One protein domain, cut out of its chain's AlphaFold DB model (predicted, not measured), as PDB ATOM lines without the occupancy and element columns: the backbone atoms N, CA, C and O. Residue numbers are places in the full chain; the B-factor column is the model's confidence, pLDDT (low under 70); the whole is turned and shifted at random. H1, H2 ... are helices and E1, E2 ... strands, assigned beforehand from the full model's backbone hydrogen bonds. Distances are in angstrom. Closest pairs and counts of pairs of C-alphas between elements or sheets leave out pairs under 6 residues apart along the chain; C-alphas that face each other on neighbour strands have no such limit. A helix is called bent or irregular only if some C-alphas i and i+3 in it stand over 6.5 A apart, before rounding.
ATOM      1  N   ASP A   9     -28.745   3.697 -20.337       93.75
ATOM      2  CA  ASP A   9     -27.533   3.092 -19.763       93.75
ATOM      3  C   ASP A   9     -27.762   1.710 -19.121       93.75
ATOM      4  O   ASP A   9     -26.813   0.993 -18.819       93.75
ATOM      5  N   GLU A  10     -29.017   1.337 -18.838       93.06
ATOM      6  CA  GLU A  10     -29.361   0.013 -18.301       93.06
ATOM      7  C   GLU A  10     -29.546  -1.037 -19.409       93.06
ATOM      8  O   GLU A  10     -29.510  -2.236 -19.125       93.06
ATOM      9  N   CYS A  11     -29.757  -0.610 -20.660       91.12
ATOM     10  CA  CYS A  11     -30.106  -1.485 -21.780       91.12
ATOM     11  C   CYS A  11     -29.262  -1.290 -23.052       91.12
ATOM     12  O   CYS A  11     -29.436  -2.060 -23.999       91.12
ATOM     13  N   ALA A  12     -28.342  -0.328 -23.067       91.75
ATOM     14  CA  ALA A  12     -27.375  -0.084 -24.132       91.75
ATOM     15  C   ALA A  12     -25.951  -0.082 -23.559       91.75
ATOM     16  O   ALA A  12     -25.723   0.373 -22.435       91.75
ATOM     17  N   ASP A  13     -24.997  -0.608 -24.324       90.12
ATOM     18  CA  ASP A  13     -23.600  -0.644 -23.896       90.12
ATOM     19  C   ASP A  13     -22.940   0.741 -24.118       90.12
ATOM     20  O   ASP A  13     -23.454   1.556 -24.887       90.12
ATOM     21  N   PRO A  14     -21.800   1.066 -23.476       91.56
ATOM     22  CA  PRO A  14     -21.198   2.401 -23.583       91.56
ATOM     23  C   PRO A  14     -20.891   2.846 -25.021       91.56
ATOM     24  O   PRO A  14     -21.068   4.015 -25.353       91.56
ATOM     25  N   GLU A  15     -20.488   1.911 -25.886       91.00
ATOM     26  CA  GLU A  15     -20.243   2.175 -27.311       91.00
ATOM     27  C   GLU A  15     -21.544   2.493 -28.073       91.00
ATOM     28  O   GLU A  15     -21.555   3.290 -29.013       91.00
ATOM     29  N   ASP A  16     -22.663   1.882 -27.682       93.12
ATOM     30  CA  ASP A  16     -23.982   2.195 -28.238       93.12
ATOM     31  C   ASP A  16     -24.429   3.591 -27.804       93.12
ATOM     32  O   ASP A  16     -24.890   4.375 -28.632       93.12
ATOM     33  N   MET A  17     -24.230   3.932 -26.527       95.75
ATOM     34  CA  MET A  17     -24.545   5.259 -25.992       95.75
ATOM     35  C   MET A  17     -23.734   6.360 -26.673       95.75
ATOM     36  O   MET A  17     -24.296   7.385 -27.057       95.75
ATOM     37  N   GLU A  18     -22.435   6.146 -26.875       95.19
ATOM     38  CA  GLU A  18     -21.577   7.074 -27.617       95.19
ATOM     39  C   GLU A  18     -22.067   7.255 -29.062       95.19
ATOM     40  O   GLU A  18     -22.138   8.376 -29.566       95.19
ATOM     41  N   ALA A  19     -22.464   6.176 -29.742       94.88
ATOM     42  CA  ALA A  19     -23.005   6.281 -31.096       94.88
ATOM     43  C   ALA A  19     -24.360   7.006 -31.149       94.88
ATOM     44  O   ALA A  19     -24.587   7.779 -32.080       94.88
ATOM     45  N   MET A  20     -25.223   6.817 -30.150       96.81
ATOM     46  CA  MET A  20     -26.486   7.555 -30.032       96.81
ATOM     47  C   MET A  20     -26.244   9.057 -29.834       96.81
ATOM     48  O   MET A  20     -26.844   9.866 -30.538       96.81
ATOM     49  N   TRP A  21     -25.306   9.447 -28.963       96.38
ATOM     50  CA  TRP A  21     -24.921  10.854 -28.773       96.38
ATOM     51  C   TRP A  21     -24.249  11.474 -30.005       96.38
ATOM     52  O   TRP A  21     -24.408  12.669 -30.273       96.38
ATOM     53  N   ASN A  22     -23.537  10.671 -30.796       96.25
ATOM     54  CA  ASN A  22     -22.964  11.109 -32.067       96.25
ATOM     55  C   ASN A  22     -24.012  11.267 -33.184       96.25
ATOM     56  O   ASN A  22     -23.742  11.959 -34.170       96.25
ATOM     57  N   HIS A  23     -25.204  10.677 -33.045       95.69
ATOM     58  CA  HIS A  23     -26.279  10.815 -34.023       95.69
ATOM     59  C   HIS A  23     -26.963  12.193 -33.887       95.69
ATOM     60  O   HIS A  23     -27.585  12.465 -32.856       95.69
ATOM     61  N   PRO A  24     -26.913  13.079 -34.906       95.31
ATOM     62  CA  PRO A  24     -27.345  14.472 -34.761       95.31
ATOM     63  C   PRO A  24     -28.795  14.638 -34.305       95.31
ATOM     64  O   PRO A  24     -29.054  15.443 -33.416       95.31
ATOM     65  N   GLU A  25     -29.722  13.866 -34.883       95.06
ATOM     66  CA  GLU A  25     -31.149  13.965 -34.548       95.06
ATOM     67  C   GLU A  25     -31.429  13.491 -33.113       95.06
ATOM     68  O   GLU A  25     -32.210  14.122 -32.405       95.06
ATOM     69  N   VAL A  26     -30.739  12.440 -32.652       97.06
ATOM     70  CA  VAL A  26     -30.892  11.907 -31.287       97.06
ATOM     71  C   VAL A  26     -30.318  12.893 -30.287       97.06
ATOM     72  O   VAL A  26     -30.978  13.236 -29.317       97.06
ATOM     73  N   ARG A  27     -29.114  13.413 -30.550       96.56
ATOM     74  CA  ARG A  27     -28.497  14.426 -29.695       96.56
ATOM     75  C   ARG A  27     -29.390  15.650 -29.536       96.56
ATOM     76  O   ARG A  27     -29.501  16.164 -28.426       96.56
ATOM     77  N   THR A  28     -30.000  16.128 -30.620       97.44
ATOM     78  CA  THR A  28     -30.951  17.244 -30.558       97.44
ATOM     79  C   THR A  28     -32.166  16.876 -29.713       97.44
ATOM     80  O   THR A  28     -32.462  17.602 -28.772       97.44
ATOM     81  N   GLU A  29     -32.803  15.731 -29.973       97.31
ATOM     82  CA  GLU A  29     -33.968  15.274 -29.203       97.31
ATOM     83  C   GLU A  29     -33.667  15.140 -27.701       97.31
ATOM     84  O   GLU A  29     -34.421  15.631 -26.863       97.31
ATOM     85  N   TRP A  30     -32.535  14.531 -27.352       97.62
ATOM     86  CA  TRP A  30     -32.100  14.357 -25.969       97.62
ATOM     87  C   TRP A  30     -31.754  15.693 -25.301       97.62
ATOM     88  O   TRP A  30     -32.172  15.937 -24.170       97.62
ATOM     89  N   THR A  31     -31.066  16.598 -26.003       96.94
ATOM     90  CA  THR A  31     -30.754  17.939 -25.472       96.94
ATOM     91  C   THR A  31     -32.030  18.752 -25.233       96.94
ATOM     92  O   THR A  31     -32.154  19.407 -24.197       96.94
ATOM     93  N   ASP A  32     -32.998  18.678 -26.148       96.88
ATOM     94  CA  ASP A  32     -34.294  19.355 -26.022       96.88
ATOM     95  C   ASP A  32     -35.134  18.774 -24.870       96.88
ATOM     96  O   ASP A  32     -35.877  19.504 -24.210       96.88
ATOM     97  N   ALA A  33     -34.971  17.480 -24.575       94.62
ATOM     98  CA  ALA A  33     -35.542  16.819 -23.400       94.62
ATOM     99  C   ALA A  33     -34.803  17.147 -22.082       94.62
ATOM    100  O   ALA A  33     -35.272  16.771 -21.006       94.62
ATOM    101  N   GLY A  34     -33.684  17.879 -22.142       95.94
ATOM    102  CA  GLY A  34     -32.875  18.267 -20.984       95.94
ATOM    103  C   GLY A  34     -31.855  17.216 -20.538       95.94
ATOM    104  O   GLY A  34     -31.292  17.340 -19.449       95.94
ATOM    105  N   GLU A  35     -31.605  16.196 -21.356       96.62
ATOM    106  CA  GLU A  35     -30.581  15.182 -21.110       96.62
ATOM    107  C   GLU A  35     -29.186  15.737 -21.429       96.62
ATOM    108  O   GLU A  35     -29.013  16.621 -22.270       96.62
ATOM    109  N   THR A  36     -28.161  15.236 -20.737       93.75
ATOM    110  CA  THR A  36     -26.780  15.722 -20.878       93.75
ATOM    111  C   THR A  36     -25.822  14.564 -21.128       93.75
ATOM    112  O   THR A  36     -25.852  13.564 -20.412       93.75
ATOM    113  N   GLU A  37     -24.932  14.717 -22.109       91.19
ATOM    114  CA  GLU A  37     -23.900  13.726 -22.413       91.19
ATOM    115  C   GLU A  37     -23.000  13.460 -21.191       91.19
ATOM    116  O   GLU A  37     -22.591  14.376 -20.473       91.19
ATOM    117  N   GLY A  38     -22.724  12.182 -20.923       87.56
ATOM    118  CA  GLY A  38     -22.005  11.736 -19.724       87.56
ATOM    119  C   GLY A  38     -22.868  11.611 -18.460       87.56
ATOM    120  O   GLY A  38     -22.364  11.168 -17.427       87.56
ATOM    121  N   GLN A  39     -24.157  11.963 -18.522       91.62
ATOM    122  CA  GLN A  39     -25.157  11.591 -17.518       91.62
ATOM    123  C   GLN A  39     -26.039  10.448 -18.027       91.62
ATOM    124  O   GLN A  39     -26.045  10.125 -19.212       91.62
ATOM    125  N   ARG A  40     -26.786   9.831 -17.104       93.31
ATOM    126  CA  ARG A  40     -27.714   8.752 -17.448       93.31
ATOM    127  C   ARG A  40     -28.906   9.319 -18.208       93.31
ATOM    128  O   ARG A  40     -29.569  10.205 -17.675       93.31
ATOM    129  N   VAL A  41     -29.210   8.753 -19.369       95.81
ATOM    130  CA  VAL A  41     -30.272   9.241 -20.263       95.81
ATOM    131  C   VAL A  41     -31.571   8.507 -19.965       95.81
ATOM    132  O   VAL A  41     -31.586   7.273 -19.928       95.81
ATOM    133  N   HIS A  42     -32.670   9.223 -19.723       96.25
ATOM    134  CA  HIS A  42     -33.956   8.572 -19.467       96.25
ATOM    135  C   HIS A  42     -34.525   7.923 -20.730       96.25
ATOM    136  O   HIS A  42     -34.449   8.470 -21.824       96.25
ATOM    137  N   LEU A  43     -35.165   6.765 -20.557       94.50
ATOM    138  CA  LEU A  43     -36.017   6.196 -21.598       94.50
ATOM    139  C   LEU A  43     -37.359   6.928 -21.650       94.50
ATOM    140  O   LEU A  43     -37.996   7.155 -20.612       94.50
ATOM    141  N   SER A  44     -37.815   7.212 -22.869       95.31
ATOM    142  CA  SER A  44     -39.141   7.770 -23.125       95.31
ATOM    143  C   SER A  44     -40.251   6.840 -22.624       95.31
ATOM    144  O   SER A  44     -40.110   5.616 -22.632       95.31
ATOM    145  N   ARG A  45     -41.369   7.421 -22.165       94.44
ATOM    146  CA  ARG A  45     -42.537   6.679 -21.656       94.44
ATOM    147  C   ARG A  45     -43.816   7.042 -22.385       94.44
ATOM    148  O   ARG A  45     -44.083   8.221 -22.612       94.44
ATOM    149  N   ASP A  46     -44.578   6.025 -22.763       89.75
ATOM    150  CA  ASP A  46     -45.884   6.210 -23.383       89.75
ATOM    151  C   ASP A  46     -46.913   6.706 -22.340       89.75
ATOM    152  O   ASP A  46     -46.597   6.794 -21.145       89.75
ATOM    153  N   PRO A  47     -48.143   7.074 -22.747       91.25
ATOM    154  CA  PRO A  47     -49.170   7.526 -21.808       91.25
ATOM    155  C   PRO A  47     -49.523   6.506 -20.714       91.25
ATOM    156  O   PRO A  47     -49.984   6.903 -19.644       91.25
ATOM    157  N   ASP A  48     -49.275   5.215 -20.957       89.31
ATOM    158  CA  ASP A  48     -49.473   4.123 -19.998       89.31
ATOM    159  C   ASP A  48     -48.252   3.922 -19.074       89.31
ATOM    160  O   ASP A  48     -48.246   3.058 -18.189       89.31
ATOM    161  N   GLY A  49     -47.208   4.734 -19.253       90.06
ATOM    162  CA  GLY A  49     -45.973   4.707 -18.483       90.06
ATOM    163  C   GLY A  49     -44.997   3.608 -18.902       90.06
ATOM    164  O   GLY A  49     -43.982   3.428 -18.217       90.06
ATOM    165  N   GLN A  50     -45.261   2.879 -19.988       90.56
ATOM    166  CA  GLN A  50     -44.347   1.861 -20.504       90.56
ATOM    167  C   GLN A  50     -43.178   2.521 -21.235       90.56
ATOM    168  O   GLN A  50     -43.377   3.512 -21.942       90.56
ATOM    169  N   PRO A  51     -41.947   2.007 -21.070       94.50
ATOM    170  CA  PRO A  51     -40.824   2.508 -21.841       94.50
ATOM    171  C   PRO A  51     -41.048   2.217 -23.327       94.50
ATOM    172  O   PRO A  51     -41.527   1.139 -23.686       94.50
ATOM    173  N   TYR A  52     -40.667   3.156 -24.182       95.50
ATOM    174  CA  TYR A  52     -40.663   2.999 -25.633       95.50
ATOM    175  C   TYR A  52     -39.519   3.816 -26.232       95.50
ATOM    176  O   TYR A  52     -39.023   4.744 -25.598       95.50
ATOM    177  N   LEU A  53     -39.101   3.455 -27.443       96.88
ATOM    178  CA  LEU A  53     -38.141   4.243 -28.209       96.88
ATOM    179  C   LEU A  53     -38.894   5.296 -29.023       96.88
ATOM    180  O   LEU A  53     -39.862   4.976 -29.727       96.88
ATOM    181  N   THR A  54     -38.437   6.545 -28.993       95.94
ATOM    182  CA  THR A  54     -38.940   7.566 -29.922       95.94
ATOM    183  C   THR A  54     -38.635   7.171 -31.369       95.94
ATOM    184  O   THR A  54     -37.934   6.196 -31.655       95.94
ATOM    185  N   GLN A  55     -39.223   7.890 -32.327       91.50
ATOM    186  CA  GLN A  55     -39.012   7.563 -33.736       91.50
ATOM    187  C   GLN A  55     -37.545   7.792 -34.115       91.50
ATOM    188  O   GLN A  55     -36.953   6.982 -34.827       91.50
ATOM    189  N   THR A  56     -36.972   8.871 -33.587       94.44
ATOM    190  CA  THR A  56     -35.575   9.262 -33.742       94.44
ATOM    191  C   THR A  56     -34.643   8.227 -33.125       94.44
ATOM    192  O   THR A  56     -33.716   7.765 -33.786       94.44
ATOM    193  N   GLU A  57     -34.924   7.795 -31.894       97.50
ATOM    194  CA  GLU A  57     -34.134   6.771 -31.211       97.50
ATOM    195  C   GLU A  57     -34.182   5.430 -31.949       97.50
ATOM    196  O   GLU A  57     -33.142   4.835 -32.219       97.50
ATOM    197  N   MET A  58     -35.375   4.958 -32.328       96.88
ATOM    198  CA  MET A  58     -35.535   3.697 -33.061       96.88
ATOM    199  C   MET A  58     -34.795   3.725 -34.403       96.88
ATOM    200  O   MET A  58     -34.144   2.745 -34.774       96.88
ATOM    201  N   ARG A  59     -34.870   4.854 -35.116       93.19
ATOM    202  CA  ARG A  59     -34.142   5.066 -36.366       93.19
ATOM    203  C   ARG A  59     -32.636   4.994 -36.152       93.19
ATOM    204  O   ARG A  59     -31.978   4.236 -36.857       93.19
ATOM    205  N   ALA A  60     -32.110   5.713 -35.166       96.19
ATOM    206  CA  ALA A  60     -30.684   5.703 -34.870       96.19
ATOM    207  C   ALA A  60     -30.190   4.305 -34.472       96.19
ATOM    208  O   ALA A  60     -29.182   3.849 -35.004       96.19
ATOM    209  N   VAL A  61     -30.928   3.572 -33.626       96.31
ATOM    210  CA  VAL A  61     -30.597   2.176 -33.284       96.31
ATOM    211  C   VAL A  61     -30.522   1.314 -34.548       96.31
ATOM    212  O   VAL A  61     -29.557   0.573 -34.735       96.31
ATOM    213  N   ALA A  62     -31.512   1.419 -35.441       93.12
ATOM    214  CA  ALA A  62     -31.527   0.668 -36.693       93.12
ATOM    215  C   ALA A  62     -30.346   1.035 -37.611       93.12
ATOM    216  O   ALA A  62     -29.697   0.143 -38.160       93.12
ATOM    217  N   GLU A  63     -30.040   2.323 -37.762       91.12
ATOM    218  CA  GLU A  63     -28.916   2.816 -38.566       91.12
ATOM    219  C   GLU A  63     -27.563   2.365 -38.002       91.12
ATOM    220  O   GLU A  63     -26.743   1.817 -38.735       91.12
ATOM    221  N   ILE A  64     -27.347   2.499 -36.692       91.19
ATOM    222  CA  ILE A  64     -26.102   2.092 -36.030       91.19
ATOM    223  C   ILE A  64     -25.887   0.580 -36.178       91.19
ATOM    224  O   ILE A  64     -24.802   0.141 -36.568       91.19
ATOM    225  N   VAL A  65     -26.920  -0.227 -35.911       89.88
ATOM    226  CA  VAL A  65     -26.843  -1.690 -36.037       89.88
ATOM    227  C   VAL A  65     -26.584  -2.107 -37.486       89.88
ATOM    228  O   VAL A  65     -25.717  -2.949 -37.734       89.88
ATOM    229  N   THR A  66     -27.304  -1.520 -38.447       86.06
ATOM    230  CA  THR A  66     -27.126  -1.846 -39.871       86.06
ATOM    231  C   THR A  66     -25.729  -1.478 -40.363       86.06
ATOM    232  O   THR A  66     -25.044  -2.318 -40.950       86.06
ATOM    233  N   HIS A  67     -25.256  -0.280 -40.022       84.50
ATOM    234  CA  HIS A  67     -23.939   0.210 -40.412       84.50
ATOM    235  C   HIS A  67     -22.800  -0.639 -39.828       84.50
ATOM    236  O   HIS A  67     -21.889  -1.051 -40.547       84.50
ATOM    237  N   ARG A  68     -22.854  -0.957 -38.527       82.88
ATOM    238  CA  ARG A  68     -21.788  -1.719 -37.851       82.88
ATOM    239  C   ARG A  68     -21.656  -3.155 -38.346       82.88
ATOM    240  O   ARG A  68     -20.546  -3.679 -38.345       82.88
ATOM    241  N   GLN A  69     -22.764  -3.797 -38.716       72.31
ATOM    242  CA  GLN A  69     -22.813  -5.255 -38.897       72.31
ATOM    243  C   GLN A  69     -23.053  -5.699 -40.344       72.31
ATOM    244  O   GLN A  69     -22.732  -6.836 -40.703       72.31
ATOM    245  N   PHE A  70     -23.627  -4.829 -41.177       67.62
ATOM    246  CA  PHE A  70     -24.090  -5.196 -42.516       67.62
ATOM    247  C   PHE A  70     -23.471  -4.348 -43.635       67.62
ATOM    248  O   PHE A  70     -23.406  -4.842 -44.759       67.62
ATOM    249  N   ASP A  71     -22.952  -3.146 -43.353       62.44
ATOM    250  CA  ASP A  71     -22.191  -2.355 -44.337       62.44
ATOM    251  C   ASP A  71     -20.675  -2.662 -44.315       62.44
ATOM    252  O   ASP A  71     -20.009  -2.577 -45.346       62.44
ATOM    253  N   THR A  72     -20.120  -3.097 -43.179       48.31
ATOM    254  CA  THR A  72     -18.686  -3.419 -42.992       48.31
ATOM    255  C   THR A  72     -18.233  -4.753 -43.599       48.31
ATOM    256  O   THR A  72     -17.033  -4.990 -43.686       48.31
ATOM    257  N   LYS A  73     -19.147  -5.610 -44.080       44.38
ATOM    258  CA  LYS A  73     -18.820  -6.852 -44.821       44.38
ATOM    259  C   LYS A  73     -18.817  -6.669 -46.351       44.38
ATOM    260  O   LYS A  73     -19.026  -7.632 -47.086       44.38
ATOM    261  N   LEU A  74     -18.576  -5.458 -46.856       38.16
ATOM    262  CA  LEU A  74     -18.205  -5.237 -48.260       38.16
ATOM    263  C   LEU A  74     -16.684  -5.381 -48.434       38.16
ATOM    264  O   LEU A  74     -16.013  -4.439 -48.849       38.16
ATOM    265  N   LEU A  90     -17.571  -4.923 -67.981       40.53
ATOM    266  CA  LEU A  90     -17.648  -3.892 -66.936       40.53
ATOM    267  C   LEU A  90     -19.103  -3.471 -66.645       40.53
ATOM    268  O   LEU A  90     -19.403  -3.007 -65.555       40.53
ATOM    269  N   PHE A  91     -20.016  -3.675 -67.602       40.16
ATOM    270  CA  PHE A  91     -21.451  -3.484 -67.420       40.16
ATOM    271  C   PHE A  91     -22.097  -4.596 -66.586       40.16
ATOM    272  O   PHE A  91     -22.966  -4.285 -65.794       40.16
ATOM    273  N   GLU A  92     -21.662  -5.854 -66.704       41.69
ATOM    274  CA  GLU A  92     -22.103  -6.983 -65.866       41.69
ATOM    275  C   GLU A  92     -21.463  -6.952 -64.475       41.69
ATOM    276  O   GLU A  92     -22.138  -7.265 -63.505       41.69
ATOM    277  N   VAL A  93     -20.211  -6.496 -64.344       45.94
ATOM    278  CA  VAL A  93     -19.613  -6.196 -63.030       45.94
ATOM    279  C   VAL A  93     -20.348  -5.027 -62.382       45.94
ATOM    280  O   VAL A  93     -20.721  -5.131 -61.227       45.94
ATOM    281  N   LYS A  94     -20.698  -3.981 -63.141       36.06
ATOM    282  CA  LYS A  94     -21.535  -2.876 -62.651       36.06
ATOM    283  C   LYS A  94     -23.003  -3.263 -62.446       36.06
ATOM    284  O   LYS A  94     -23.692  -2.622 -61.662       36.06
ATOM    285  N   LEU A  95     -23.486  -4.316 -63.108       40.91
ATOM    286  CA  LEU A  95     -24.785  -4.930 -62.841       40.91
ATOM    287  C   LEU A  95     -24.711  -5.816 -61.599       40.91
ATOM    288  O   LEU A  95     -25.714  -5.924 -60.932       40.91
ATOM    289  N   MET A  96     -23.563  -6.400 -61.251       35.94
ATOM    290  CA  MET A  96     -23.355  -7.179 -60.022       35.94
ATOM    291  C   MET A  96     -23.077  -6.267 -58.814       35.94
ATOM    292  O   MET A  96     -23.657  -6.469 -57.754       35.94
ATOM    293  N   GLU A  97     -22.316  -5.186 -59.003       38.88
ATOM    294  CA  GLU A  97     -22.211  -4.044 -58.079       38.88
ATOM    295  C   GLU A  97     -23.554  -3.290 -57.980       38.88
ATOM    296  O   GLU A  97     -23.896  -2.751 -56.933       38.88
ATOM    297  N   GLY A  98     -24.364  -3.310 -59.045       35.22
ATOM    298  CA  GLY A  98     -25.745  -2.812 -59.095       35.22
ATOM    299  C   GLY A  98     -26.810  -3.831 -58.660       35.22
ATOM    300  O   GLY A  98     -27.970  -3.463 -58.492       35.22
ATOM    301  N   VAL A  99     -26.417  -5.088 -58.427       38.78
ATOM    302  CA  VAL A  99     -27.191  -6.174 -57.797       38.78
ATOM    303  C   VAL A  99     -26.713  -6.313 -56.342       38.78
ATOM    304  O   VAL A  99     -26.763  -7.372 -55.732       38.78
ATOM    305  N   CYS A 100     -26.355  -5.190 -55.708       41.38
ATOM    306  CA  CYS A 100     -26.410  -5.029 -54.249       41.38
ATOM    307  C   CYS A 100     -27.873  -5.022 -53.746       41.38
ATOM    308  O   CYS A 100     -28.280  -4.156 -52.972       41.38
ATOM    309  N   ALA A 101     -28.715  -5.936 -54.223       39.91
ATOM    310  CA  ALA A 101     -30.147  -5.924 -53.963       39.91
ATOM    311  C   ALA A 101     -30.473  -6.899 -52.834       39.91
ATOM    312  O   ALA A 101     -30.918  -8.011 -53.090       39.91
ATOM    313  N   ASN A 102     -30.148  -6.480 -51.607       50.00
ATOM    314  CA  ASN A 102     -30.920  -6.720 -50.379       50.00
ATOM    315  C   ASN A 102     -30.227  -6.019 -49.198       50.00
ATOM    316  O   ASN A 102     -29.911  -6.637 -48.179       50.00
ATOM    317  N   LYS A 103     -29.954  -4.712 -49.329       59.25
ATOM    318  CA  LYS A 103     -29.657  -3.906 -48.142       59.25
ATOM    319  C   LYS A 103     -30.916  -3.906 -47.281       59.25
ATOM    320  O   LYS A 103     -31.954  -3.426 -47.725       59.25
ATOM    321  N   ILE A 104     -30.836  -4.478 -46.082       69.06
ATOM    322  CA  ILE A 104     -31.902  -4.321 -45.094       69.06
ATOM    323  C   ILE A 104     -31.908  -2.844 -44.710       69.06
ATOM    324  O   ILE A 104     -31.012  -2.378 -44.011       69.06
ATOM    325  N   GLY A 105     -32.874  -2.097 -45.241       78.00
ATOM    326  CA  GLY A 105     -33.023  -0.685 -44.923       78.00
ATOM    327  C   GLY A 105     -33.398  -0.512 -43.454       78.00
ATOM    328  O   GLY A 105     -34.284  -1.209 -42.952       78.00
ATOM    329  N   HIS A 106     -32.772   0.450 -42.776       83.44
ATOM    330  CA  HIS A 106     -33.169   0.855 -41.424       83.44
ATOM    331  C   HIS A 106     -34.655   1.256 -41.374       83.44
ATOM    332  O   HIS A 106     -35.326   0.986 -40.386       83.44
ATOM    333  N   GLU A 107     -35.212   1.786 -42.470       83.06
ATOM    334  CA  GLU A 107     -36.642   2.105 -42.594       83.06
ATOM    335  C   GLU A 107     -37.536   0.863 -42.399       83.06
ATOM    336  O   GLU A 107     -38.538   0.911 -41.685       83.06
ATOM    337  N   MET A 108     -37.145  -0.282 -42.970       84.75
ATOM    338  CA  MET A 108     -37.868  -1.549 -42.820       84.75
ATOM    339  C   MET A 108     -37.778  -2.096 -41.394       84.75
ATOM    340  O   MET A 108     -38.766  -2.610 -40.870       84.75
ATOM    341  N   ILE A 109     -36.625  -1.939 -40.744       89.69
ATOM    342  CA  ILE A 109     -36.444  -2.278 -39.327       89.69
ATOM    343  C   ILE A 109     -37.373  -1.425 -38.454       89.69
ATOM    344  O   ILE A 109     -38.098  -1.974 -37.625       89.69
ATOM    345  N   CYS A 110     -37.403  -0.106 -38.673       89.00
ATOM    346  CA  CYS A 110     -38.283   0.812 -37.951       89.00
ATOM    347  C   CYS A 110     -39.758   0.443 -38.125       89.00
ATOM    348  O   CYS A 110     -40.494   0.371 -37.143       89.00
ATOM    349  N   ALA A 111     -40.188   0.162 -39.360       84.25
ATOM    350  CA  ALA A 111     -41.570  -0.207 -39.649       84.25
ATOM    351  C   ALA A 111     -41.978  -1.520 -38.958       84.25
ATOM    352  O   ALA A 111     -43.072  -1.610 -38.398       84.25
ATOM    353  N   ILE A 112     -41.095  -2.526 -38.949       85.69
ATOM    354  CA  ILE A 112     -41.333  -3.794 -38.249       85.69
ATOM    355  C   ILE A 112     -41.384  -3.580 -36.736       85.69
ATOM    356  O   ILE A 112     -42.321  -4.055 -36.103       85.69
ATOM    357  N   ALA A 113     -40.446  -2.832 -36.151       90.12
ATOM    358  CA  ALA A 113     -40.456  -2.554 -34.713       90.12
ATOM    359  C   ALA A 113     -41.741  -1.826 -34.271       90.12
ATOM    360  O   ALA A 113     -42.339  -2.145 -33.241       90.12
ATOM    361  N   GLU A 114     -42.215  -0.895 -35.100       87.31
ATOM    362  CA  GLU A 114     -43.461  -0.164 -34.880       87.31
ATOM    363  C   GLU A 114     -44.703  -1.065 -34.985       87.31
ATOM    364  O   GLU A 114     -45.707  -0.831 -34.316       87.31
ATOM    365  N   LEU A 115     -44.688  -2.098 -35.831       84.56
ATOM    366  CA  LEU A 115     -45.798  -3.054 -35.958       84.56
ATOM    367  C   LEU A 115     -45.794  -4.136 -34.886       84.56
ATOM    368  O   LEU A 115     -46.859  -4.500 -34.393       84.56
ATOM    369  N   GLU A 116     -44.621  -4.654 -34.548       86.38
ATOM    370  CA  GLU A 116     -44.484  -5.834 -33.698       86.38
ATOM    371  C   GLU A 116     -44.592  -5.496 -32.206       86.38
ATOM    372  O   GLU A 116     -45.151  -6.275 -31.427       86.38
ATOM    373  N   SER A 117     -44.083  -4.328 -31.799       91.81
ATOM    374  CA  SER A 117     -44.023  -3.929 -30.386       91.81
ATOM    375  C   SER A 117     -44.447  -2.491 -30.106       91.81
ATOM    376  O   SER A 117     -44.414  -2.088 -28.946       91.81
ATOM    377  N   ASN A 118     -44.794  -1.700 -31.128       91.69
ATOM    378  CA  ASN A 118     -44.953  -0.250 -30.978       91.69
ATOM    379  C   ASN A 118     -43.691   0.399 -30.364       91.69
ATOM    380  O   ASN A 118     -43.783   1.234 -29.464       91.69
ATOM    381  N   ARG A 119     -42.505  -0.066 -30.798       94.44
ATOM    382  CA  ARG A 119     -41.177   0.345 -30.296       94.44
ATOM    383  C   ARG A 119     -40.958   0.130 -28.791       94.44
ATOM    384  O   ARG A 119     -40.066   0.746 -28.208       94.44
ATOM    385  N   GLN A 120     -41.724  -0.747 -28.144       95.19
ATOM    386  CA  GLN A 120     -41.562  -1.033 -26.718       95.19
ATOM    387  C   GLN A 120     -40.457  -2.084 -26.489       95.19
ATOM    388  O   GLN A 120     -40.609  -3.243 -26.890       95.19
ATOM    389  N   PRO A 121     -39.352  -1.744 -25.799       93.69
ATOM    390  CA  PRO A 121     -38.249  -2.671 -25.569       93.69
ATOM    391  C   PRO A 121     -38.585  -3.783 -24.583       93.69
ATOM    392  O   PRO A 121     -37.994  -4.849 -24.667       93.69
ATOM    393  N   LEU A 122     -39.560  -3.577 -23.695       94.19
ATOM    394  CA  LEU A 122     -40.025  -4.590 -22.741       94.19
ATOM    395  C   LEU A 122     -41.204  -5.425 -23.267       94.19
ATOM    396  O   LEU A 122     -41.780  -6.227 -22.528       94.19
ATOM    397  N   ALA A 123     -41.575  -5.264 -24.542       91.94
ATOM    398  CA  ALA A 123     -42.682  -6.003 -25.128       91.94
ATOM    399  C   ALA A 123     -42.402  -7.509 -25.126       91.94
ATOM    400  O   ALA A 123     -41.420  -7.987 -25.699       91.94
ATOM    401  N   THR A 124     -43.320  -8.270 -24.536       91.50
ATOM    402  CA  THR A 124     -43.289  -9.733 -24.566       91.50
ATOM    403  C   THR A 124     -44.508 -10.252 -25.297       91.50
ATOM    404  O   THR A 124     -45.653  -9.967 -24.948       91.50
ATOM    405  N   GLY A 125     -44.248 -11.049 -26.316       86.62
ATOM    406  CA  GLY A 125     -45.241 -11.774 -27.067       86.62
ATOM    407  C   GLY A 125     -45.396 -13.199 -26.599       86.62
ATOM    408  O   GLY A 125     -44.406 -13.865 -26.306       86.62
ATOM    409  N   TYR A 126     -46.629 -13.694 -26.597       84.38
ATOM    410  CA  TYR A 126     -46.900 -15.095 -26.314       84.38
ATOM    411  C   TYR A 126     -47.925 -15.675 -27.288       84.38
ATOM    412  O   TYR A 126     -49.092 -15.277 -27.298       84.38
ATOM    413  N   ASP A 127     -47.500 -16.655 -28.086       76.44
ATOM    414  CA  ASP A 127     -48.399 -17.456 -28.914       76.44
ATOM    415  C   ASP A 127     -48.748 -18.760 -28.187       76.44
ATOM    416  O   ASP A 127     -47.976 -19.719 -28.150       76.44
ATOM    417  N   LYS A 128     -49.972 -18.811 -27.649       74.94
ATOM    418  CA  LYS A 128     -50.535 -19.976 -26.944       74.94
ATOM    419  C   LYS A 128     -50.524 -21.262 -27.774       74.94
ATOM    420  O   LYS A 128     -50.543 -22.344 -27.196       74.94
ATOM    421  N   LYS A 129     -50.563 -21.171 -29.108       68.19
ATOM    422  CA  LYS A 129     -50.681 -22.343 -29.993       68.19
ATOM    423  C   LYS A 129     -49.342 -23.012 -30.236       68.19
ATOM    424  O   LYS A 129     -49.272 -24.233 -30.294       68.19
ATOM    425  N   THR A 130     -48.305 -22.205 -30.404       66.81
ATOM    426  CA  THR A 130     -46.937 -22.668 -30.665       66.81
ATOM    427  C   THR A 130     -46.103 -22.728 -29.385       66.81
ATOM    428  O   THR A 130     -44.990 -23.252 -29.406       66.81
ATOM    429  N   ASN A 131     -46.655 -22.234 -28.267       75.81
ATOM    430  CA  ASN A 131     -45.956 -22.026 -27.002       75.81
ATOM    431  C   ASN A 131     -44.653 -21.236 -27.209       75.81
ATOM    432  O   ASN A 131     -43.603 -21.562 -26.653       75.81
ATOM    433  N   LEU A 132     -44.715 -20.238 -28.096       80.06
ATOM    434  CA  LEU A 132     -43.575 -19.412 -28.440       80.06
ATOM    435  C   LEU A 132     -43.655 -18.072 -27.727       80.06
ATOM    436  O   LEU A 132     -44.682 -17.393 -27.759       80.06
ATOM    437  N   ILE A 133     -42.522 -17.697 -27.147       87.69
ATOM    438  CA  ILE A 133     -42.288 -16.389 -26.562       87.69
ATOM    439  C   ILE A 133     -41.420 -15.576 -27.523       87.69
ATOM    440  O   ILE A 133     -40.399 -16.068 -28.010       87.69
ATOM    441  N   THR A 134     -41.834 -14.340 -27.785       91.19
ATOM    442  CA  THR A 134     -41.068 -13.339 -28.536       91.19
ATOM    443  C   THR A 134     -40.786 -12.144 -27.643       91.19
ATOM    444  O   THR A 134     -41.621 -11.783 -26.817       91.19
ATOM    445  N   ILE A 135     -39.613 -11.537 -27.781       93.44
ATOM    446  CA  ILE A 135     -39.109 -10.540 -26.836       93.44
ATOM    447  C   ILE A 135     -38.641  -9.300 -27.599       93.44
ATOM    448  O   ILE A 135     -38.108  -9.409 -28.705       93.44
ATOM    449  N   GLY A 136     -38.833  -8.130 -26.996       94.75
ATOM    450  CA  GLY A 136     -38.196  -6.880 -27.391       94.75
ATOM    451  C   GLY A 136     -38.836  -6.165 -28.575       94.75
ATOM    452  O   GLY A 136     -39.894  -6.555 -29.082       94.75
ATOM    453  N   VAL A 137     -38.165  -5.097 -29.012       95.12
ATOM    454  CA  VAL A 137     -38.683  -4.131 -29.994       95.12
ATOM    455  C   VAL A 137     -39.072  -4.754 -31.341       95.12
ATOM    456  O   VAL A 137     -40.041  -4.327 -31.961       95.12
ATOM    457  N   MET A 138     -38.377  -5.794 -31.788       94.56
ATOM    458  CA  MET A 138     -38.656  -6.512 -33.033       94.56
ATOM    459  C   MET A 138     -39.302  -7.885 -32.805       94.56
ATOM    460  O   MET A 138     -39.399  -8.673 -33.745       94.56
ATOM    461  N   GLN A 139     -39.736  -8.191 -31.575       93.75
ATOM    462  CA  GLN A 139     -40.382  -9.459 -31.211       93.75
ATOM    463  C   GLN A 139     -39.588 -10.694 -31.679       93.75
ATOM    464  O   GLN A 139     -40.121 -11.633 -32.272       93.75
ATOM    465  N   VAL A 140     -38.292 -10.720 -31.373       91.56
ATOM    466  CA  VAL A 140     -37.410 -11.847 -31.699       91.56
ATOM    467  C   VAL A 140     -37.647 -12.996 -30.719       91.56
ATOM    468  O   VAL A 140     -37.702 -12.800 -29.505       91.56
ATOM    469  N   ALA A 141     -37.773 -14.222 -31.227       90.44
ATOM    470  CA  ALA A 141     -37.836 -15.405 -30.373       90.44
ATOM    471  C   ALA A 141     -36.429 -15.828 -29.911       90.44
ATOM    472  O   ALA A 141     -35.535 -15.914 -30.760       90.44
ATOM    473  N   PRO A 142     -36.233 -16.238 -28.639       89.25
ATOM    474  CA  PRO A 142     -34.946 -16.748 -28.153       89.25
ATOM    475  C   PRO A 142     -34.356 -17.855 -29.031       89.25
ATOM    476  O   PRO A 142     -33.175 -17.838 -29.352       89.25
ATOM    477  N   LYS A 143     -35.204 -18.760 -29.539       84.88
ATOM    478  CA  LYS A 143     -34.786 -19.836 -30.452       84.88
ATOM    479  C   LYS A 143     -34.218 -19.333 -31.784       84.88
ATOM    480  O   LYS A 143     -33.345 -19.988 -32.341       84.88
ATOM    481  N   VAL A 144     -34.726 -18.217 -32.311       86.19
ATOM    482  CA  VAL A 144     -34.196 -17.611 -33.544       86.19
ATOM    483  C   VAL A 144     -32.868 -16.930 -33.264       86.19
ATOM    484  O   VAL A 144     -31.931 -17.130 -34.025       86.19
ATOM    485  N   ALA A 145     -32.756 -16.204 -32.154       85.88
ATOM    486  CA  ALA A 145     -31.494 -15.596 -31.749       85.88
ATOM    487  C   ALA A 145     -30.404 -16.658 -31.495       85.88
ATOM    488  O   ALA A 145     -29.311 -16.549 -32.040       85.88
ATOM    489  N   GLU A 146     -30.719 -17.747 -30.784       84.81
ATOM    490  CA  GLU A 146     -29.814 -18.897 -30.627       84.81
ATOM    491  C   GLU A 146     -29.395 -19.512 -31.968       84.81
ATOM    492  O   GLU A 146     -28.246 -19.919 -32.131       84.81
ATOM    493  N   TRP A 147     -30.325 -19.629 -32.917       84.56
ATOM    494  CA  TRP A 147     -30.025 -20.154 -34.247       84.56
ATOM    495  C   TRP A 147     -29.083 -19.214 -35.016       84.56
ATOM    496  O   TRP A 147     -28.080 -19.684 -35.545       84.56
ATOM    497  N   ILE A 148     -29.320 -17.899 -34.984       82.06
ATOM    498  CA  ILE A 148     -28.435 -16.896 -35.603       82.06
ATOM    499  C   ILE A 148     -27.023 -16.958 -35.005       82.06
ATOM    500  O   ILE A 148     -26.050 -16.922 -35.755       82.06
ATOM    501  N   VAL A 149     -26.897 -17.102 -33.678       78.88
ATOM    502  CA  VAL A 149     -25.592 -17.246 -33.000       78.88
ATOM    503  C   VAL A 149     -24.809 -18.449 -33.537       78.88
ATOM    504  O   VAL A 149     -23.597 -18.355 -33.706       78.88
ATOM    505  N   ARG A 150     -25.488 -19.569 -33.828       73.00
ATOM    506  CA  ARG A 150     -24.849 -20.793 -34.343       73.00
ATOM    507  C   ARG A 150     -24.436 -20.694 -35.807       73.00
ATOM    508  O   ARG A 150     -23.421 -21.275 -36.170       73.00
ATOM    509  N   GLU A 151     -25.236 -20.037 -36.641       67.69
ATOM    510  CA  GLU A 151     -25.011 -20.002 -38.094       67.69
ATOM    511  C   GLU A 151     -24.004 -18.934 -38.521       67.69
ATOM    512  O   GLU A 151     -23.286 -19.130 -39.497       67.69
ATOM    513  N   GLU A 152     -23.950 -17.799 -37.822       59.25
ATOM    514  CA  GLU A 152     -23.136 -16.654 -38.252       59.25
ATOM    515  C   GLU A 152     -21.923 -16.368 -37.334       59.25
ATOM    516  O   GLU A 152     -21.322 -15.301 -37.424       59.25
ATOM    517  N   ASP A 153     -21.531 -17.336 -36.494       50.75
ATOM    518  CA  ASP A 153     -20.302 -17.330 -35.670       50.75
ATOM    519  C   ASP A 153     -20.169 -16.110 -34.727       50.75
ATOM    520  O   ASP A 153     -19.102 -15.529 -34.520       50.75
ATOM    521  N   TYR A 154     -21.293 -15.695 -34.133       53.31
ATOM    522  CA  TYR A 154     -21.360 -14.551 -33.218       53.31
ATOM    523  C   TYR A 154     -21.225 -15.001 -31.760       53.31
ATOM    524  O   TYR A 154     -22.201 -15.077 -31.015       53.31
ATOM    525  N   LEU A 155     -19.991 -15.270 -31.339       50.44
ATOM    526  CA  LEU A 155     -19.627 -15.806 -30.016       50.44
ATOM    527  C   LEU A 155     -19.898 -14.874 -28.805       50.44
ATOM    528  O   LEU A 155     -19.422 -15.159 -27.709       50.44
ATOM    529  N   LEU A 156     -20.632 -13.764 -28.961       58.62
ATOM    530  CA  LEU A 156     -20.669 -12.677 -27.967       58.62
ATOM    531  C   LEU A 156     -21.970 -12.542 -27.156       58.62
ATOM    532  O   LEU A 156     -21.951 -11.866 -26.129       58.62
ATOM    533  N   PHE A 157     -23.078 -13.181 -27.546       63.91
ATOM    534  CA  PHE A 157     -24.351 -13.046 -26.818       63.91
ATOM    535  C   PHE A 157     -24.780 -14.369 -26.160       63.91
ATOM    536  O   PHE A 157     -25.126 -15.311 -26.878       63.91
ATOM    537  N   PRO A 158     -24.824 -14.461 -24.812       67.50
ATOM    538  CA  PRO A 158     -25.231 -15.667 -24.086       67.50
ATOM    539  C   PRO A 158     -26.762 -15.827 -24.065       67.50
ATOM    540  O   PRO A 158     -27.382 -15.912 -23.011       67.50
ATOM    541  N   VAL A 159     -27.408 -15.830 -25.238       72.19
ATOM    542  CA  VAL A 159     -28.883 -15.813 -25.364       72.19
ATOM    543  C   VAL A 159     -29.536 -17.056 -24.752       72.19
ATOM    544  O   VAL A 159     -30.663 -17.000 -24.264       72.19
ATOM    545  N   LYS A 160     -28.833 -18.192 -24.787       72.50
ATOM    546  CA  LYS A 160     -29.324 -19.458 -24.238       72.50
ATOM    547  C   LYS A 160     -29.333 -19.439 -22.708       72.50
ATOM    548  O   LYS A 160     -30.211 -20.035 -22.087       72.50
ATOM    549  N   GLU A 161     -28.338 -18.794 -22.115       76.06
ATOM    550  CA  GLU A 161     -28.170 -18.666 -20.671       76.06
ATOM    551  C   GLU A 161     -29.002 -17.506 -20.108       76.06
ATOM    552  O   GLU A 161     -29.536 -17.624 -19.005       76.06
ATOM    553  N   ASP A 162     -29.145 -16.425 -20.879       84.44
ATOM    554  CA  ASP A 162     -29.867 -15.209 -20.518       84.44
ATOM    555  C   ASP A 162     -30.727 -14.683 -21.690       84.44
ATOM    556  O   ASP A 162     -30.270 -13.861 -22.493       84.44
ATOM    557  N   PRO A 163     -31.995 -15.126 -21.814       85.25
ATOM    558  CA  PRO A 163     -32.900 -14.637 -22.852       85.25
ATOM    559  C   PRO A 163     -33.351 -13.189 -22.616       85.25
ATOM    560  O   PRO A 163     -33.833 -12.551 -23.555       85.25
ATOM    561  N   ASP A 164     -33.183 -12.651 -21.399       89.69
ATOM    562  CA  ASP A 164     -33.569 -11.278 -21.064       89.69
ATOM    563  C   ASP A 164     -32.671 -10.256 -21.782       89.69
ATOM    564  O   ASP A 164     -33.059  -9.099 -21.966       89.69
ATOM    565  N   ILE A 165     -31.520 -10.687 -22.313       89.56
ATOM    566  CA  ILE A 165     -30.683  -9.868 -23.195       89.56
ATOM    567  C   ILE A 165     -31.447  -9.357 -24.426       89.56
ATOM    568  O   ILE A 165     -31.114  -8.307 -24.971       89.56
ATOM    569  N   LEU A 166     -32.514 -10.049 -24.843       92.25
ATOM    570  CA  LEU A 166     -33.369  -9.630 -25.953       92.25
ATOM    571  C   LEU A 166     -34.271  -8.436 -25.621       92.25
ATOM    572  O   LEU A 166     -34.876  -7.890 -26.541       92.25
ATOM    573  N   TYR A 167     -34.366  -8.001 -24.362       95.00
ATOM    574  CA  TYR A 167     -35.010  -6.728 -24.024       95.00
ATOM    575  C   TYR A 167     -34.116  -5.518 -24.337       95.00
ATOM    576  O   TYR A 167     -34.619  -4.397 -24.433       95.00
ATOM    577  N   LYS A 168     -32.802  -5.715 -24.521       94.44
ATOM    578  CA  LYS A 168     -31.884  -4.647 -24.934       94.44
ATOM    579  C   LYS A 168     -32.160  -4.257 -26.394       94.44
ATOM    580  O   LYS A 168     -32.060  -5.128 -27.263       94.44
ATOM    581  N   PRO A 169     -32.470  -2.984 -26.706       95.94
ATOM    582  CA  PRO A 169     -32.870  -2.584 -28.056       95.94
ATOM    583  C   PRO A 169     -31.840  -2.922 -29.135       95.94
ATOM    584  O   PRO A 169     -32.202  -3.526 -30.140       95.94
ATOM    585  N   PHE A 170     -30.560  -2.613 -28.910       94.12
ATOM    586  CA  PHE A 170     -29.486  -2.884 -29.873       94.12
ATOM    587  C   PHE A 170     -29.336  -4.378 -30.174       94.12
ATOM    588  O   PHE A 170     -29.302  -4.776 -31.337       94.12
ATOM    589  N   VAL A 171     -29.339  -5.218 -29.135       92.25
ATOM    590  CA  VAL A 171     -29.251  -6.681 -29.272       92.25
ATOM    591  C   VAL A 171     -30.474  -7.234 -30.006       92.25
ATOM    592  O   VAL A 171     -30.355  -8.080 -30.892       92.25
ATOM    593  N   ASN A 172     -31.666  -6.743 -29.671       95.19
ATOM    594  CA  ASN A 172     -32.899  -7.197 -30.297       95.19
ATOM    595  C   ASN A 172     -32.973  -6.814 -31.781       95.19
ATOM    596  O   ASN A 172     -33.276  -7.662 -32.622       95.19
ATOM    597  N   VAL A 173     -32.647  -5.558 -32.101       94.62
ATOM    598  CA  VAL A 173     -32.609  -5.052 -33.479       94.62
ATOM    599  C   VAL A 173     -31.560  -5.781 -34.296       94.62
ATOM    600  O   VAL A 173     -31.816  -6.128 -35.444       94.62
ATOM    601  N   TYR A 174     -30.414  -6.091 -33.698       91.31
ATOM    602  CA  TYR A 174     -29.385  -6.904 -34.322       91.31
ATOM    603  C   TYR A 174     -29.909  -8.278 -34.763       91.31
ATOM    604  O   TYR A 174     -29.813  -8.623 -35.945       91.31
ATOM    605  N   PHE A 175     -30.523  -9.043 -33.855       90.62
ATOM    606  CA  PHE A 175     -31.076 -10.353 -34.209       90.62
ATOM    607  C   PHE A 175     -32.246 -10.248 -35.193       90.62
ATOM    608  O   PHE A 175     -32.351 -11.067 -36.109       90.62
ATOM    609  N   GLY A 176     -33.099  -9.230 -35.056       91.56
ATOM    610  CA  GLY A 176     -34.177  -8.961 -36.007       91.56
ATOM    611  C   GLY A 176     -33.643  -8.660 -37.411       91.56
ATOM    612  O   GLY A 176     -34.081  -9.274 -38.383       91.56
ATOM    613  N   ALA A 177     -32.638  -7.792 -37.529       89.94
ATOM    614  CA  ALA A 177     -31.988  -7.445 -38.791       89.94
ATOM    615  C   ALA A 177     -31.261  -8.640 -39.425       89.94
ATOM    616  O   ALA A 177     -31.379  -8.867 -40.631       89.94
ATOM    617  N   ALA A 178     -30.565  -9.449 -38.622       86.81
ATOM    618  CA  ALA A 178     -29.930 -10.678 -39.088       86.81
ATOM    619  C   ALA A 178     -30.968 -11.678 -39.626       86.81
ATOM    620  O   ALA A 178     -30.773 -12.260 -40.697       86.81
ATOM    621  N   TYR A 179     -32.116 -11.814 -38.954       88.00
ATOM    622  CA  TYR A 179     -33.212 -12.648 -39.445       88.00
ATOM    623  C   TYR A 179     -33.802 -12.116 -40.761       88.00
ATOM    624  O   TYR A 179     -34.031 -12.893 -41.688       88.00
ATOM    625  N   LEU A 180     -33.977 -10.797 -40.895       87.94
ATOM    626  CA  LEU A 180     -34.413 -10.176 -42.152       87.94
ATOM    627  C   LEU A 180     -33.418 -10.414 -43.291       87.94
ATOM    628  O   LEU A 180     -33.835 -10.755 -44.399       87.94
ATOM    629  N   ARG A 181     -32.112 -10.297 -43.027       84.81
ATOM    630  CA  ARG A 181     -31.063 -10.613 -44.008       84.81
ATOM    631  C   ARG A 181     -31.108 -12.081 -44.425       84.81
ATOM    632  O   ARG A 181     -30.925 -12.382 -45.601       84.81
ATOM    633  N   TRP A 182     -31.358 -13.003 -43.502       85.00
ATOM    634  CA  TRP A 182     -31.519 -14.407 -43.870       85.00
ATOM    635  C   TRP A 182     -32.769 -14.632 -44.731       85.00
ATOM    636  O   TRP A 182     -32.704 -15.298 -45.766       85.00
ATOM    637  N   LEU A 183     -33.899 -14.026 -44.353       81.75
ATOM    638  CA  LEU A 183     -35.151 -14.110 -45.106       81.75
ATOM    639  C   LEU A 183     -35.026 -13.537 -46.520       81.75
ATOM    640  O   LEU A 183     -35.653 -14.058 -47.446       81.75
ATOM    641  N   SER A 184     -34.211 -12.498 -46.702       79.88
ATOM    642  CA  SER A 184     -33.978 -11.870 -48.003       79.88
ATOM    643  C   SER A 184     -33.297 -12.814 -49.003       79.88
ATOM    644  O   SER A 184     -33.506 -12.679 -50.206       79.88
ATOM    645  N   ASN A 185     -32.595 -13.843 -48.516       77.31
ATOM    646  CA  ASN A 185     -31.943 -14.876 -49.325       77.31
ATOM    647  C   ASN A 185     -32.538 -16.284 -49.106       77.31
ATOM    648  O   ASN A 185     -31.901 -17.301 -49.404       77.31
ATOM    649  N   PHE A 186     -33.765 -16.367 -48.580       76.50
ATOM    650  CA  PHE A 186     -34.397 -17.630 -48.204       76.50
ATOM    651  C   PHE A 186     -34.540 -18.606 -49.389       76.50
ATOM    652  O   PHE A 186     -35.068 -18.240 -50.445       76.50
ATOM    653  N   ASP A 187     -34.170 -19.878 -49.181       74.31
ATOM    654  CA  ASP A 187     -34.147 -20.952 -50.202       74.31
ATOM    655  C   ASP A 187     -33.144 -20.685 -51.347       74.31
ATOM    656  O   ASP A 187     -33.384 -21.050 -52.498       74.31
ATOM    657  N   GLY A 188     -32.044 -19.978 -51.051       69.69
ATOM    658  CA  GLY A 188     -31.009 -19.637 -52.034       69.69
ATOM    659  C   GLY A 188     -31.496 -18.681 -53.127       69.69
ATOM    660  O   GLY A 188     -30.927 -18.638 -54.216       69.69
ATOM    661  N   LYS A 189     -32.584 -17.950 -52.862       71.81
ATOM    662  CA  LYS A 189     -33.230 -17.032 -53.803       71.81
ATOM    663  C   LYS A 189     -33.287 -15.643 -53.201       71.81
ATOM    664  O   LYS A 189     -33.691 -15.497 -52.052       71.81
ATOM    665  N   ILE A 190     -32.995 -14.642 -54.024       72.19
ATOM    666  CA  ILE A 190     -33.274 -13.243 -53.703       72.19
ATOM    667  C   ILE A 190     -34.794 -13.095 -53.587       72.19
ATOM    668  O   ILE A 190     -35.538 -13.349 -54.540       72.19
ATOM    669  N   ARG A 191     -35.261 -12.750 -52.390       73.88
ATOM    670  CA  ARG A 191     -36.672 -12.537 -52.069       73.88
ATOM    671  C   ARG A 191     -37.034 -11.065 -52.187       73.88
ATOM    672  O   ARG A 191     -36.204 -10.195 -51.961       73.88
ATOM    673  N   THR A 192     -38.293 -10.799 -52.523       77.31
ATOM    674  CA  THR A 192     -38.847  -9.443 -52.486       77.31
ATOM    675  C   THR A 192     -39.038  -8.991 -51.042       77.31
ATOM    676  O   THR A 192     -39.306  -9.812 -50.167       77.31
ATOM    677  N   GLU A 193     -38.975  -7.685 -50.790       70.38
ATOM    678  CA  GLU A 193     -39.244  -7.108 -49.462       70.38
ATOM    679  C   GLU A 193     -40.625  -7.522 -48.939       70.38
ATOM    680  O   GLU A 193     -40.762  -7.913 -47.783       70.38
ATOM    681  N   GLU A 194     -41.626  -7.565 -49.823       71.94
ATOM    682  CA  GLU A 194     -42.959  -8.079 -49.508       71.94
ATOM    683  C   GLU A 194     -42.902  -9.508 -48.946       71.94
ATOM    684  O   GLU A 194     -43.517  -9.800 -47.922       71.94
ATOM    685  N   PHE A 195     -42.145 -10.411 -49.583       80.06
ATOM    686  CA  PHE A 195     -41.958 -11.768 -49.071       80.06
ATOM    687  C   PHE A 195     -41.277 -11.746 -47.703       80.06
ATOM    688  O   PHE A 195     -41.723 -12.453 -46.800       80.06
ATOM    689  N   VAL A 196     -40.215 -10.951 -47.554       79.94
ATOM    690  CA  VAL A 196     -39.417 -10.884 -46.325       79.94
ATOM    691  C   VAL A 196     -40.277 -10.437 -45.151       79.94
ATOM    692  O   VAL A 196     -40.312 -11.132 -44.140       79.94
ATOM    693  N   VAL A 197     -41.026  -9.341 -45.287       76.38
ATOM    694  CA  VAL A 197     -41.834  -8.837 -44.172       76.38
ATOM    695  C   VAL A 197     -42.956  -9.813 -43.812       76.38
ATOM    696  O   VAL A 197     -43.188 -10.104 -42.641       76.38
ATOM    697  N   ARG A 198     -43.610 -10.411 -44.812       75.75
ATOM    698  CA  ARG A 198     -44.641 -11.433 -44.574       75.75
ATOM    699  C   ARG A 198     -44.077 -12.669 -43.875       75.75
ATOM    700  O   ARG A 198     -44.735 -13.242 -43.008       75.75
ATOM    701  N   ALA A 199     -42.882 -13.096 -44.271       80.38
ATOM    702  CA  ALA A 199     -42.209 -14.242 -43.679       80.38
ATOM    703  C   ALA A 199     -41.683 -13.945 -42.267       80.38
ATOM    704  O   ALA A 199     -41.631 -14.868 -41.456       80.38
ATOM    705  N   TYR A 200     -41.357 -12.684 -41.962       82.88
ATOM    706  CA  TYR A 200     -40.939 -12.254 -40.629       82.88
ATOM    707  C   TYR A 200     -42.046 -12.496 -39.597       82.88
ATOM    708  O   TYR A 200     -41.830 -13.229 -38.634       82.88
ATOM    709  N   SER A 201     -43.255 -11.980 -39.845       74.25
ATOM    710  CA  SER A 201     -44.380 -12.108 -38.906       74.25
ATOM    711  C   SER A 201     -45.120 -13.450 -39.012       74.25
ATOM    712  O   SER A 201     -45.640 -13.959 -38.020       74.25
ATOM    713  N   GLY A 202     -45.219 -14.025 -40.218       67.00
ATOM    714  CA  GLY A 202     -46.084 -15.182 -40.503       67.00
ATOM    715  C   GLY A 202     -45.366 -16.496 -40.826       67.00
ATOM    716  O   GLY A 202     -46.029 -17.514 -41.031       67.00
ATOM    717  N   GLY A 203     -44.035 -16.489 -40.912       72.19
ATOM    718  CA  GLY A 203     -43.236 -17.642 -41.322       72.19
ATOM    719  C   GLY A 203     -43.225 -17.894 -42.838       72.19
ATOM    720  O   GLY A 203     -44.134 -17.535 -43.594       72.19
ATOM    721  N   THR A 204     -42.181 -18.575 -43.307       69.38
ATOM    722  CA  THR A 204     -41.901 -18.775 -44.743       69.38
ATOM    723  C   THR A 204     -42.907 -19.686 -45.457       69.38
ATOM    724  O   THR A 204     -43.095 -19.571 -46.668       69.38
ATOM    725  N   LYS A 205     -43.615 -20.554 -44.719       68.62
ATOM    726  CA  LYS A 205     -44.636 -21.476 -45.255       68.62
ATOM    727  C   LYS A 205     -46.001 -20.808 -45.504       68.62
ATOM    728  O   LYS A 205     -46.860 -21.411 -46.146       68.62
ATOM    729  N   LYS A 206     -46.230 -19.582 -45.011       61.62
ATOM    730  CA  LYS A 206     -47.560 -18.933 -44.991       61.62
ATOM    731  C   LYS A 206     -47.629 -17.571 -45.671       61.62
ATOM    732  O   LYS A 206     -48.616 -16.852 -45.524       61.62
ATOM    733  N   VAL A 207     -46.636 -17.241 -46.487       57.31
ATOM    734  CA  VAL A 207     -46.553 -15.949 -47.185       57.31
ATOM    735  C   VAL A 207     -47.775 -15.667 -48.088       57.31
ATOM    736  O   VAL A 207     -48.083 -14.510 -48.359       57.31
ATOM    737  N   ASN A 208     -48.545 -16.697 -48.465       54.88
ATOM    738  CA  ASN A 208     -49.764 -16.591 -49.281       54.88
ATOM    739  C   ASN A 208     -51.085 -16.735 -48.484       54.88
ATOM    740  O   ASN A 208     -52.136 -16.994 -49.071       54.88
ATOM    741  N   HIS A 209     -51.058 -16.640 -47.151       51.03
ATOM    742  CA  HIS A 209     -52.251 -16.805 -46.307       51.03
ATOM    743  C   HIS A 209     -53.185 -15.566 -46.330       51.03
ATOM    744  O   HIS A 209     -52.792 -14.462 -46.684       51.03
ATOM    745  N   LYS A 210     -54.461 -15.723 -45.946       47.88
ATOM    746  CA  LYS A 210     -55.497 -14.663 -46.055       47.88
ATOM    747  C   LYS A 210     -55.279 -13.427 -45.166       47.88
ATOM    748  O   LYS A 210     -55.870 -12.391 -45.431       47.88
ATOM    749  N   SER A 211     -54.470 -13.533 -44.112       47.75
ATOM    750  CA  SER A 211     -54.155 -12.447 -43.162       47.75
ATOM    751  C   SER A 211     -53.037 -11.519 -43.647       47.75
ATOM    752  O   SER A 211     -52.705 -10.535 -42.999       47.75
ATOM    753  N   THR A 212     -52.433 -11.861 -44.777       48.34
ATOM    754  CA  THR A 212     -51.203 -11.262 -45.271       48.34
ATOM    755  C   THR A 212     -51.372  -9.909 -45.996       48.34
ATOM    756  O   THR A 212     -50.469  -9.081 -45.887       48.34
ATOM    757  N   PRO A 213     -52.502  -9.606 -46.670       57.59
ATOM    758  CA  PRO A 213     -52.752  -8.271 -47.225       57.59
ATOM    759  C   PRO A 213     -52.820  -7.163 -46.161       57.59
ATOM    760  O   PRO A 213     -52.258  -6.095 -46.364       57.59
ATOM    761  N   ALA A 214     -53.419  -7.443 -44.998       53.56
ATOM    762  CA  ALA A 214     -53.591  -6.459 -43.924       53.56
ATOM    763  C   ALA A 214     -52.258  -5.985 -43.310       53.56
ATOM    764  O   ALA A 214     -52.121  -4.824 -42.939       53.56
ATOM    765  N   ILE A 215     -51.255  -6.868 -43.235       55.09
ATOM    766  CA  ILE A 215     -49.912  -6.522 -42.734       55.09
ATOM    767  C   ILE A 215     -49.212  -5.560 -43.703       55.09
ATOM    768  O   ILE A 215     -48.574  -4.605 -43.272       55.09
ATOM    769  N   LEU A 216     -49.359  -5.781 -45.013       55.81
ATOM    770  CA  LEU A 216     -48.779  -4.899 -46.027       55.81
ATOM    771  C   LEU A 216     -49.442  -3.532 -46.079       55.81
ATOM    772  O   LEU A 216     -48.746  -2.536 -46.239       55.81
ATOM    773  N   GLU A 217     -50.764  -3.486 -45.944       61.22
ATOM    774  CA  GLU A 217     -51.494  -2.222 -45.872       61.22
ATOM    775  C   GLU A 217     -51.026  -1.412 -44.656       61.22
ATOM    776  O   GLU A 217     -50.661  -0.248 -44.797       61.22
ATOM    777  N   ALA A 218     -50.895  -2.058 -43.491       57.81
ATOM    778  CA  ALA A 218     -50.384  -1.417 -42.284       57.81
ATOM    779  C   ALA A 218     -48.932  -0.921 -42.430       57.81
ATOM    780  O   ALA A 218     -48.616   0.175 -41.970       57.81
ATOM    781  N   LEU A 219     -48.055  -1.692 -43.084       55.44
ATOM    782  CA  LEU A 219     -46.689  -1.259 -43.406       55.44
ATOM    783  C   LEU A 219     -46.697  -0.051 -44.332       55.44
ATOM    784  O   LEU A 219     -46.054   0.943 -44.021       55.44
ATOM    785  N   SER A 220     -47.439  -0.122 -45.438       57.78
ATOM    786  CA  SER A 220     -47.515   0.950 -46.435       57.78
ATOM    787  C   SER A 220     -48.019   2.247 -45.806       57.78
ATOM    788  O   SER A 220     -47.391   3.289 -45.974       57.78
ATOM    789  N   SER A 221     -49.090   2.184 -45.007       58.88
ATOM    790  CA  SER A 221     -49.593   3.350 -44.275       58.88
ATOM    791  C   SER A 221     -48.577   3.893 -43.268       58.88
ATOM    792  O   SER A 221     -48.465   5.106 -43.115       58.88
ATOM    793  N   LYS A 222     -47.803   3.033 -42.589       60.66
ATOM    794  CA  LYS A 222     -46.752   3.489 -41.664       60.66
ATOM    795  C   LYS A 222     -45.567   4.117 -42.396       60.66
ATOM    796  O   LYS A 222     -45.082   5.144 -41.943       60.66
ATOM    797  N   PHE A 223     -45.136   3.575 -43.534       57.28
ATOM    798  CA  PHE A 223     -44.093   4.196 -44.359       57.28
ATOM    799  C   PHE A 223     -44.493   5.605 -44.822       57.28
ATOM    800  O   PHE A 223     -43.682   6.525 -44.731       57.28
ATOM    801  N   GLU A 224     -45.751   5.788 -45.235       57.56
ATOM    802  CA  GLU A 224     -46.292   7.103 -45.607       57.56
ATOM    803  C   GLU A 224     -46.349   8.071 -44.413       57.56
ATOM    804  O   GLU A 224     -45.956   9.230 -44.540       57.56
ATOM    805  N   LEU A 225     -46.782   7.601 -43.236       55.25
ATOM    806  CA  LEU A 225     -46.851   8.418 -42.016       55.25
ATOM    807  C   LEU A 225     -45.477   8.823 -41.474       55.25
ATOM    808  O   LEU A 225     -45.346   9.890 -40.876       55.25
ATOM    809  N   LEU A 226     -44.458   7.989 -41.680       50.38
ATOM    810  CA  LEU A 226     -43.091   8.252 -41.240       50.38
ATOM    811  C   LEU A 226     -42.309   9.160 -42.209       50.38
ATOM    812  O   LEU A 226     -41.147   9.462 -41.954       50.38
ATOM    813  N   GLY A 227     -42.939   9.634 -43.292       44.31
ATOM    814  CA  GLY A 227     -42.355  10.631 -44.194       44.31
ATOM    815  C   GLY A 227     -41.186  10.117 -45.039       44.31
ATOM    816  O   GLY A 227     -40.402  10.922 -45.547       44.31
TER     817      GLY A 227
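This is residues 9 to 74 and 90 to 227 of the 331 residues of the protein "SLT domain-containing protein" of Gossypium barbadense (UniProt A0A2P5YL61). Look first for H8, which runs through the middle of a body of crossing helices: H3, H6 and H9 pack on it, and H10 packs across H5 and H9. H1 and H2 pack on H3 at one end, the small strand hairpin E1 and E2 lies at another side, and residues 90 to 100, with H4, stick out as an arm. You have 204 printed residues with ten named helices and two antiparallel strands, in the order H1 to H5, E1, E2, H6 to H10; the class is mostly helix. The whole is compact, radius of gyration of the C-alphas 17.5 A, spanning 51 by 49 by 38 A.

Begin at the hairpin of E1, residues 124 to 127, and E2, residues 132 to 135, antiparallel at 162 degrees; N 125 and O 134, 2.8 A apart, are within hydrogen-bond range. E2 and H6, residues 142 to 151, have their closest C-alphas at Thr 134 and Pro 142, 7.0 A. The hub is H8, residues 169 to 184, touching five helices. H6 touches it at Ala 145 and Phe 175, closest C-alphas, 5.8 A. H7, residues 163 to 167, only just touches H8, only at the corner, with 3 pairs of C-alphas within 8 A. H9, residues 193 to 202, touches H8 at a steep tilt of 62 degrees, closest C-alphas Val 196 and Leu 183, 5.5 A. H3, residues 55 to 71, touches H8 with residues 61 to 66 alone, closest C-alphas Val 65 and Tyr 174, 6.0 A. H5, residues 106 to 116, touches H3, closest C-alphas His 106 and Ala 62, 5.0 A, and only just touches H8, with 3 pairs within 8 A. H10, residues 212 to 225, touches H5, closest C-alphas Leu 219 and Ala 111, 6.4 A. H2, residues 24 to 32, makes a helical hairpin with H3 at a shallow tilt of 31 degrees; H1, residues 14 to 22, touches H3, closest C-alphas Met 20 and Ala 60, 6.7 A. H4, residues 90 to 97, touches no helix. Each O i to N i+4 pair is within hydrogen-bond range in H1, H2, H4, H5, H6, H8 and H9; H3 has 12 of 13, H10 9 of 10, and H7 0 of 1 beside 2 of 2 O i to N i+3.

Find C-alpha 14 at (-21.198, 2.401, -23.583), where H1 begins, and C-alpha 225 at (-46.851, 8.418, -42.016), where H10 ends after 20.4 A. H3 measures 22.2 A and is only just irregular, C-alphas 68 and 71 being 6.53 A apart; H8 measures 22.0 A.

Residues 75 to 89 are not printed, and C-alphas 74 and 90 are 18.7 A apart. The links H2 to H3 and H6 to H7 are long. Mean pLDDT of the printed part is 78.9; 56 residues are under 70, among them 90 to 104 and 204 to 227.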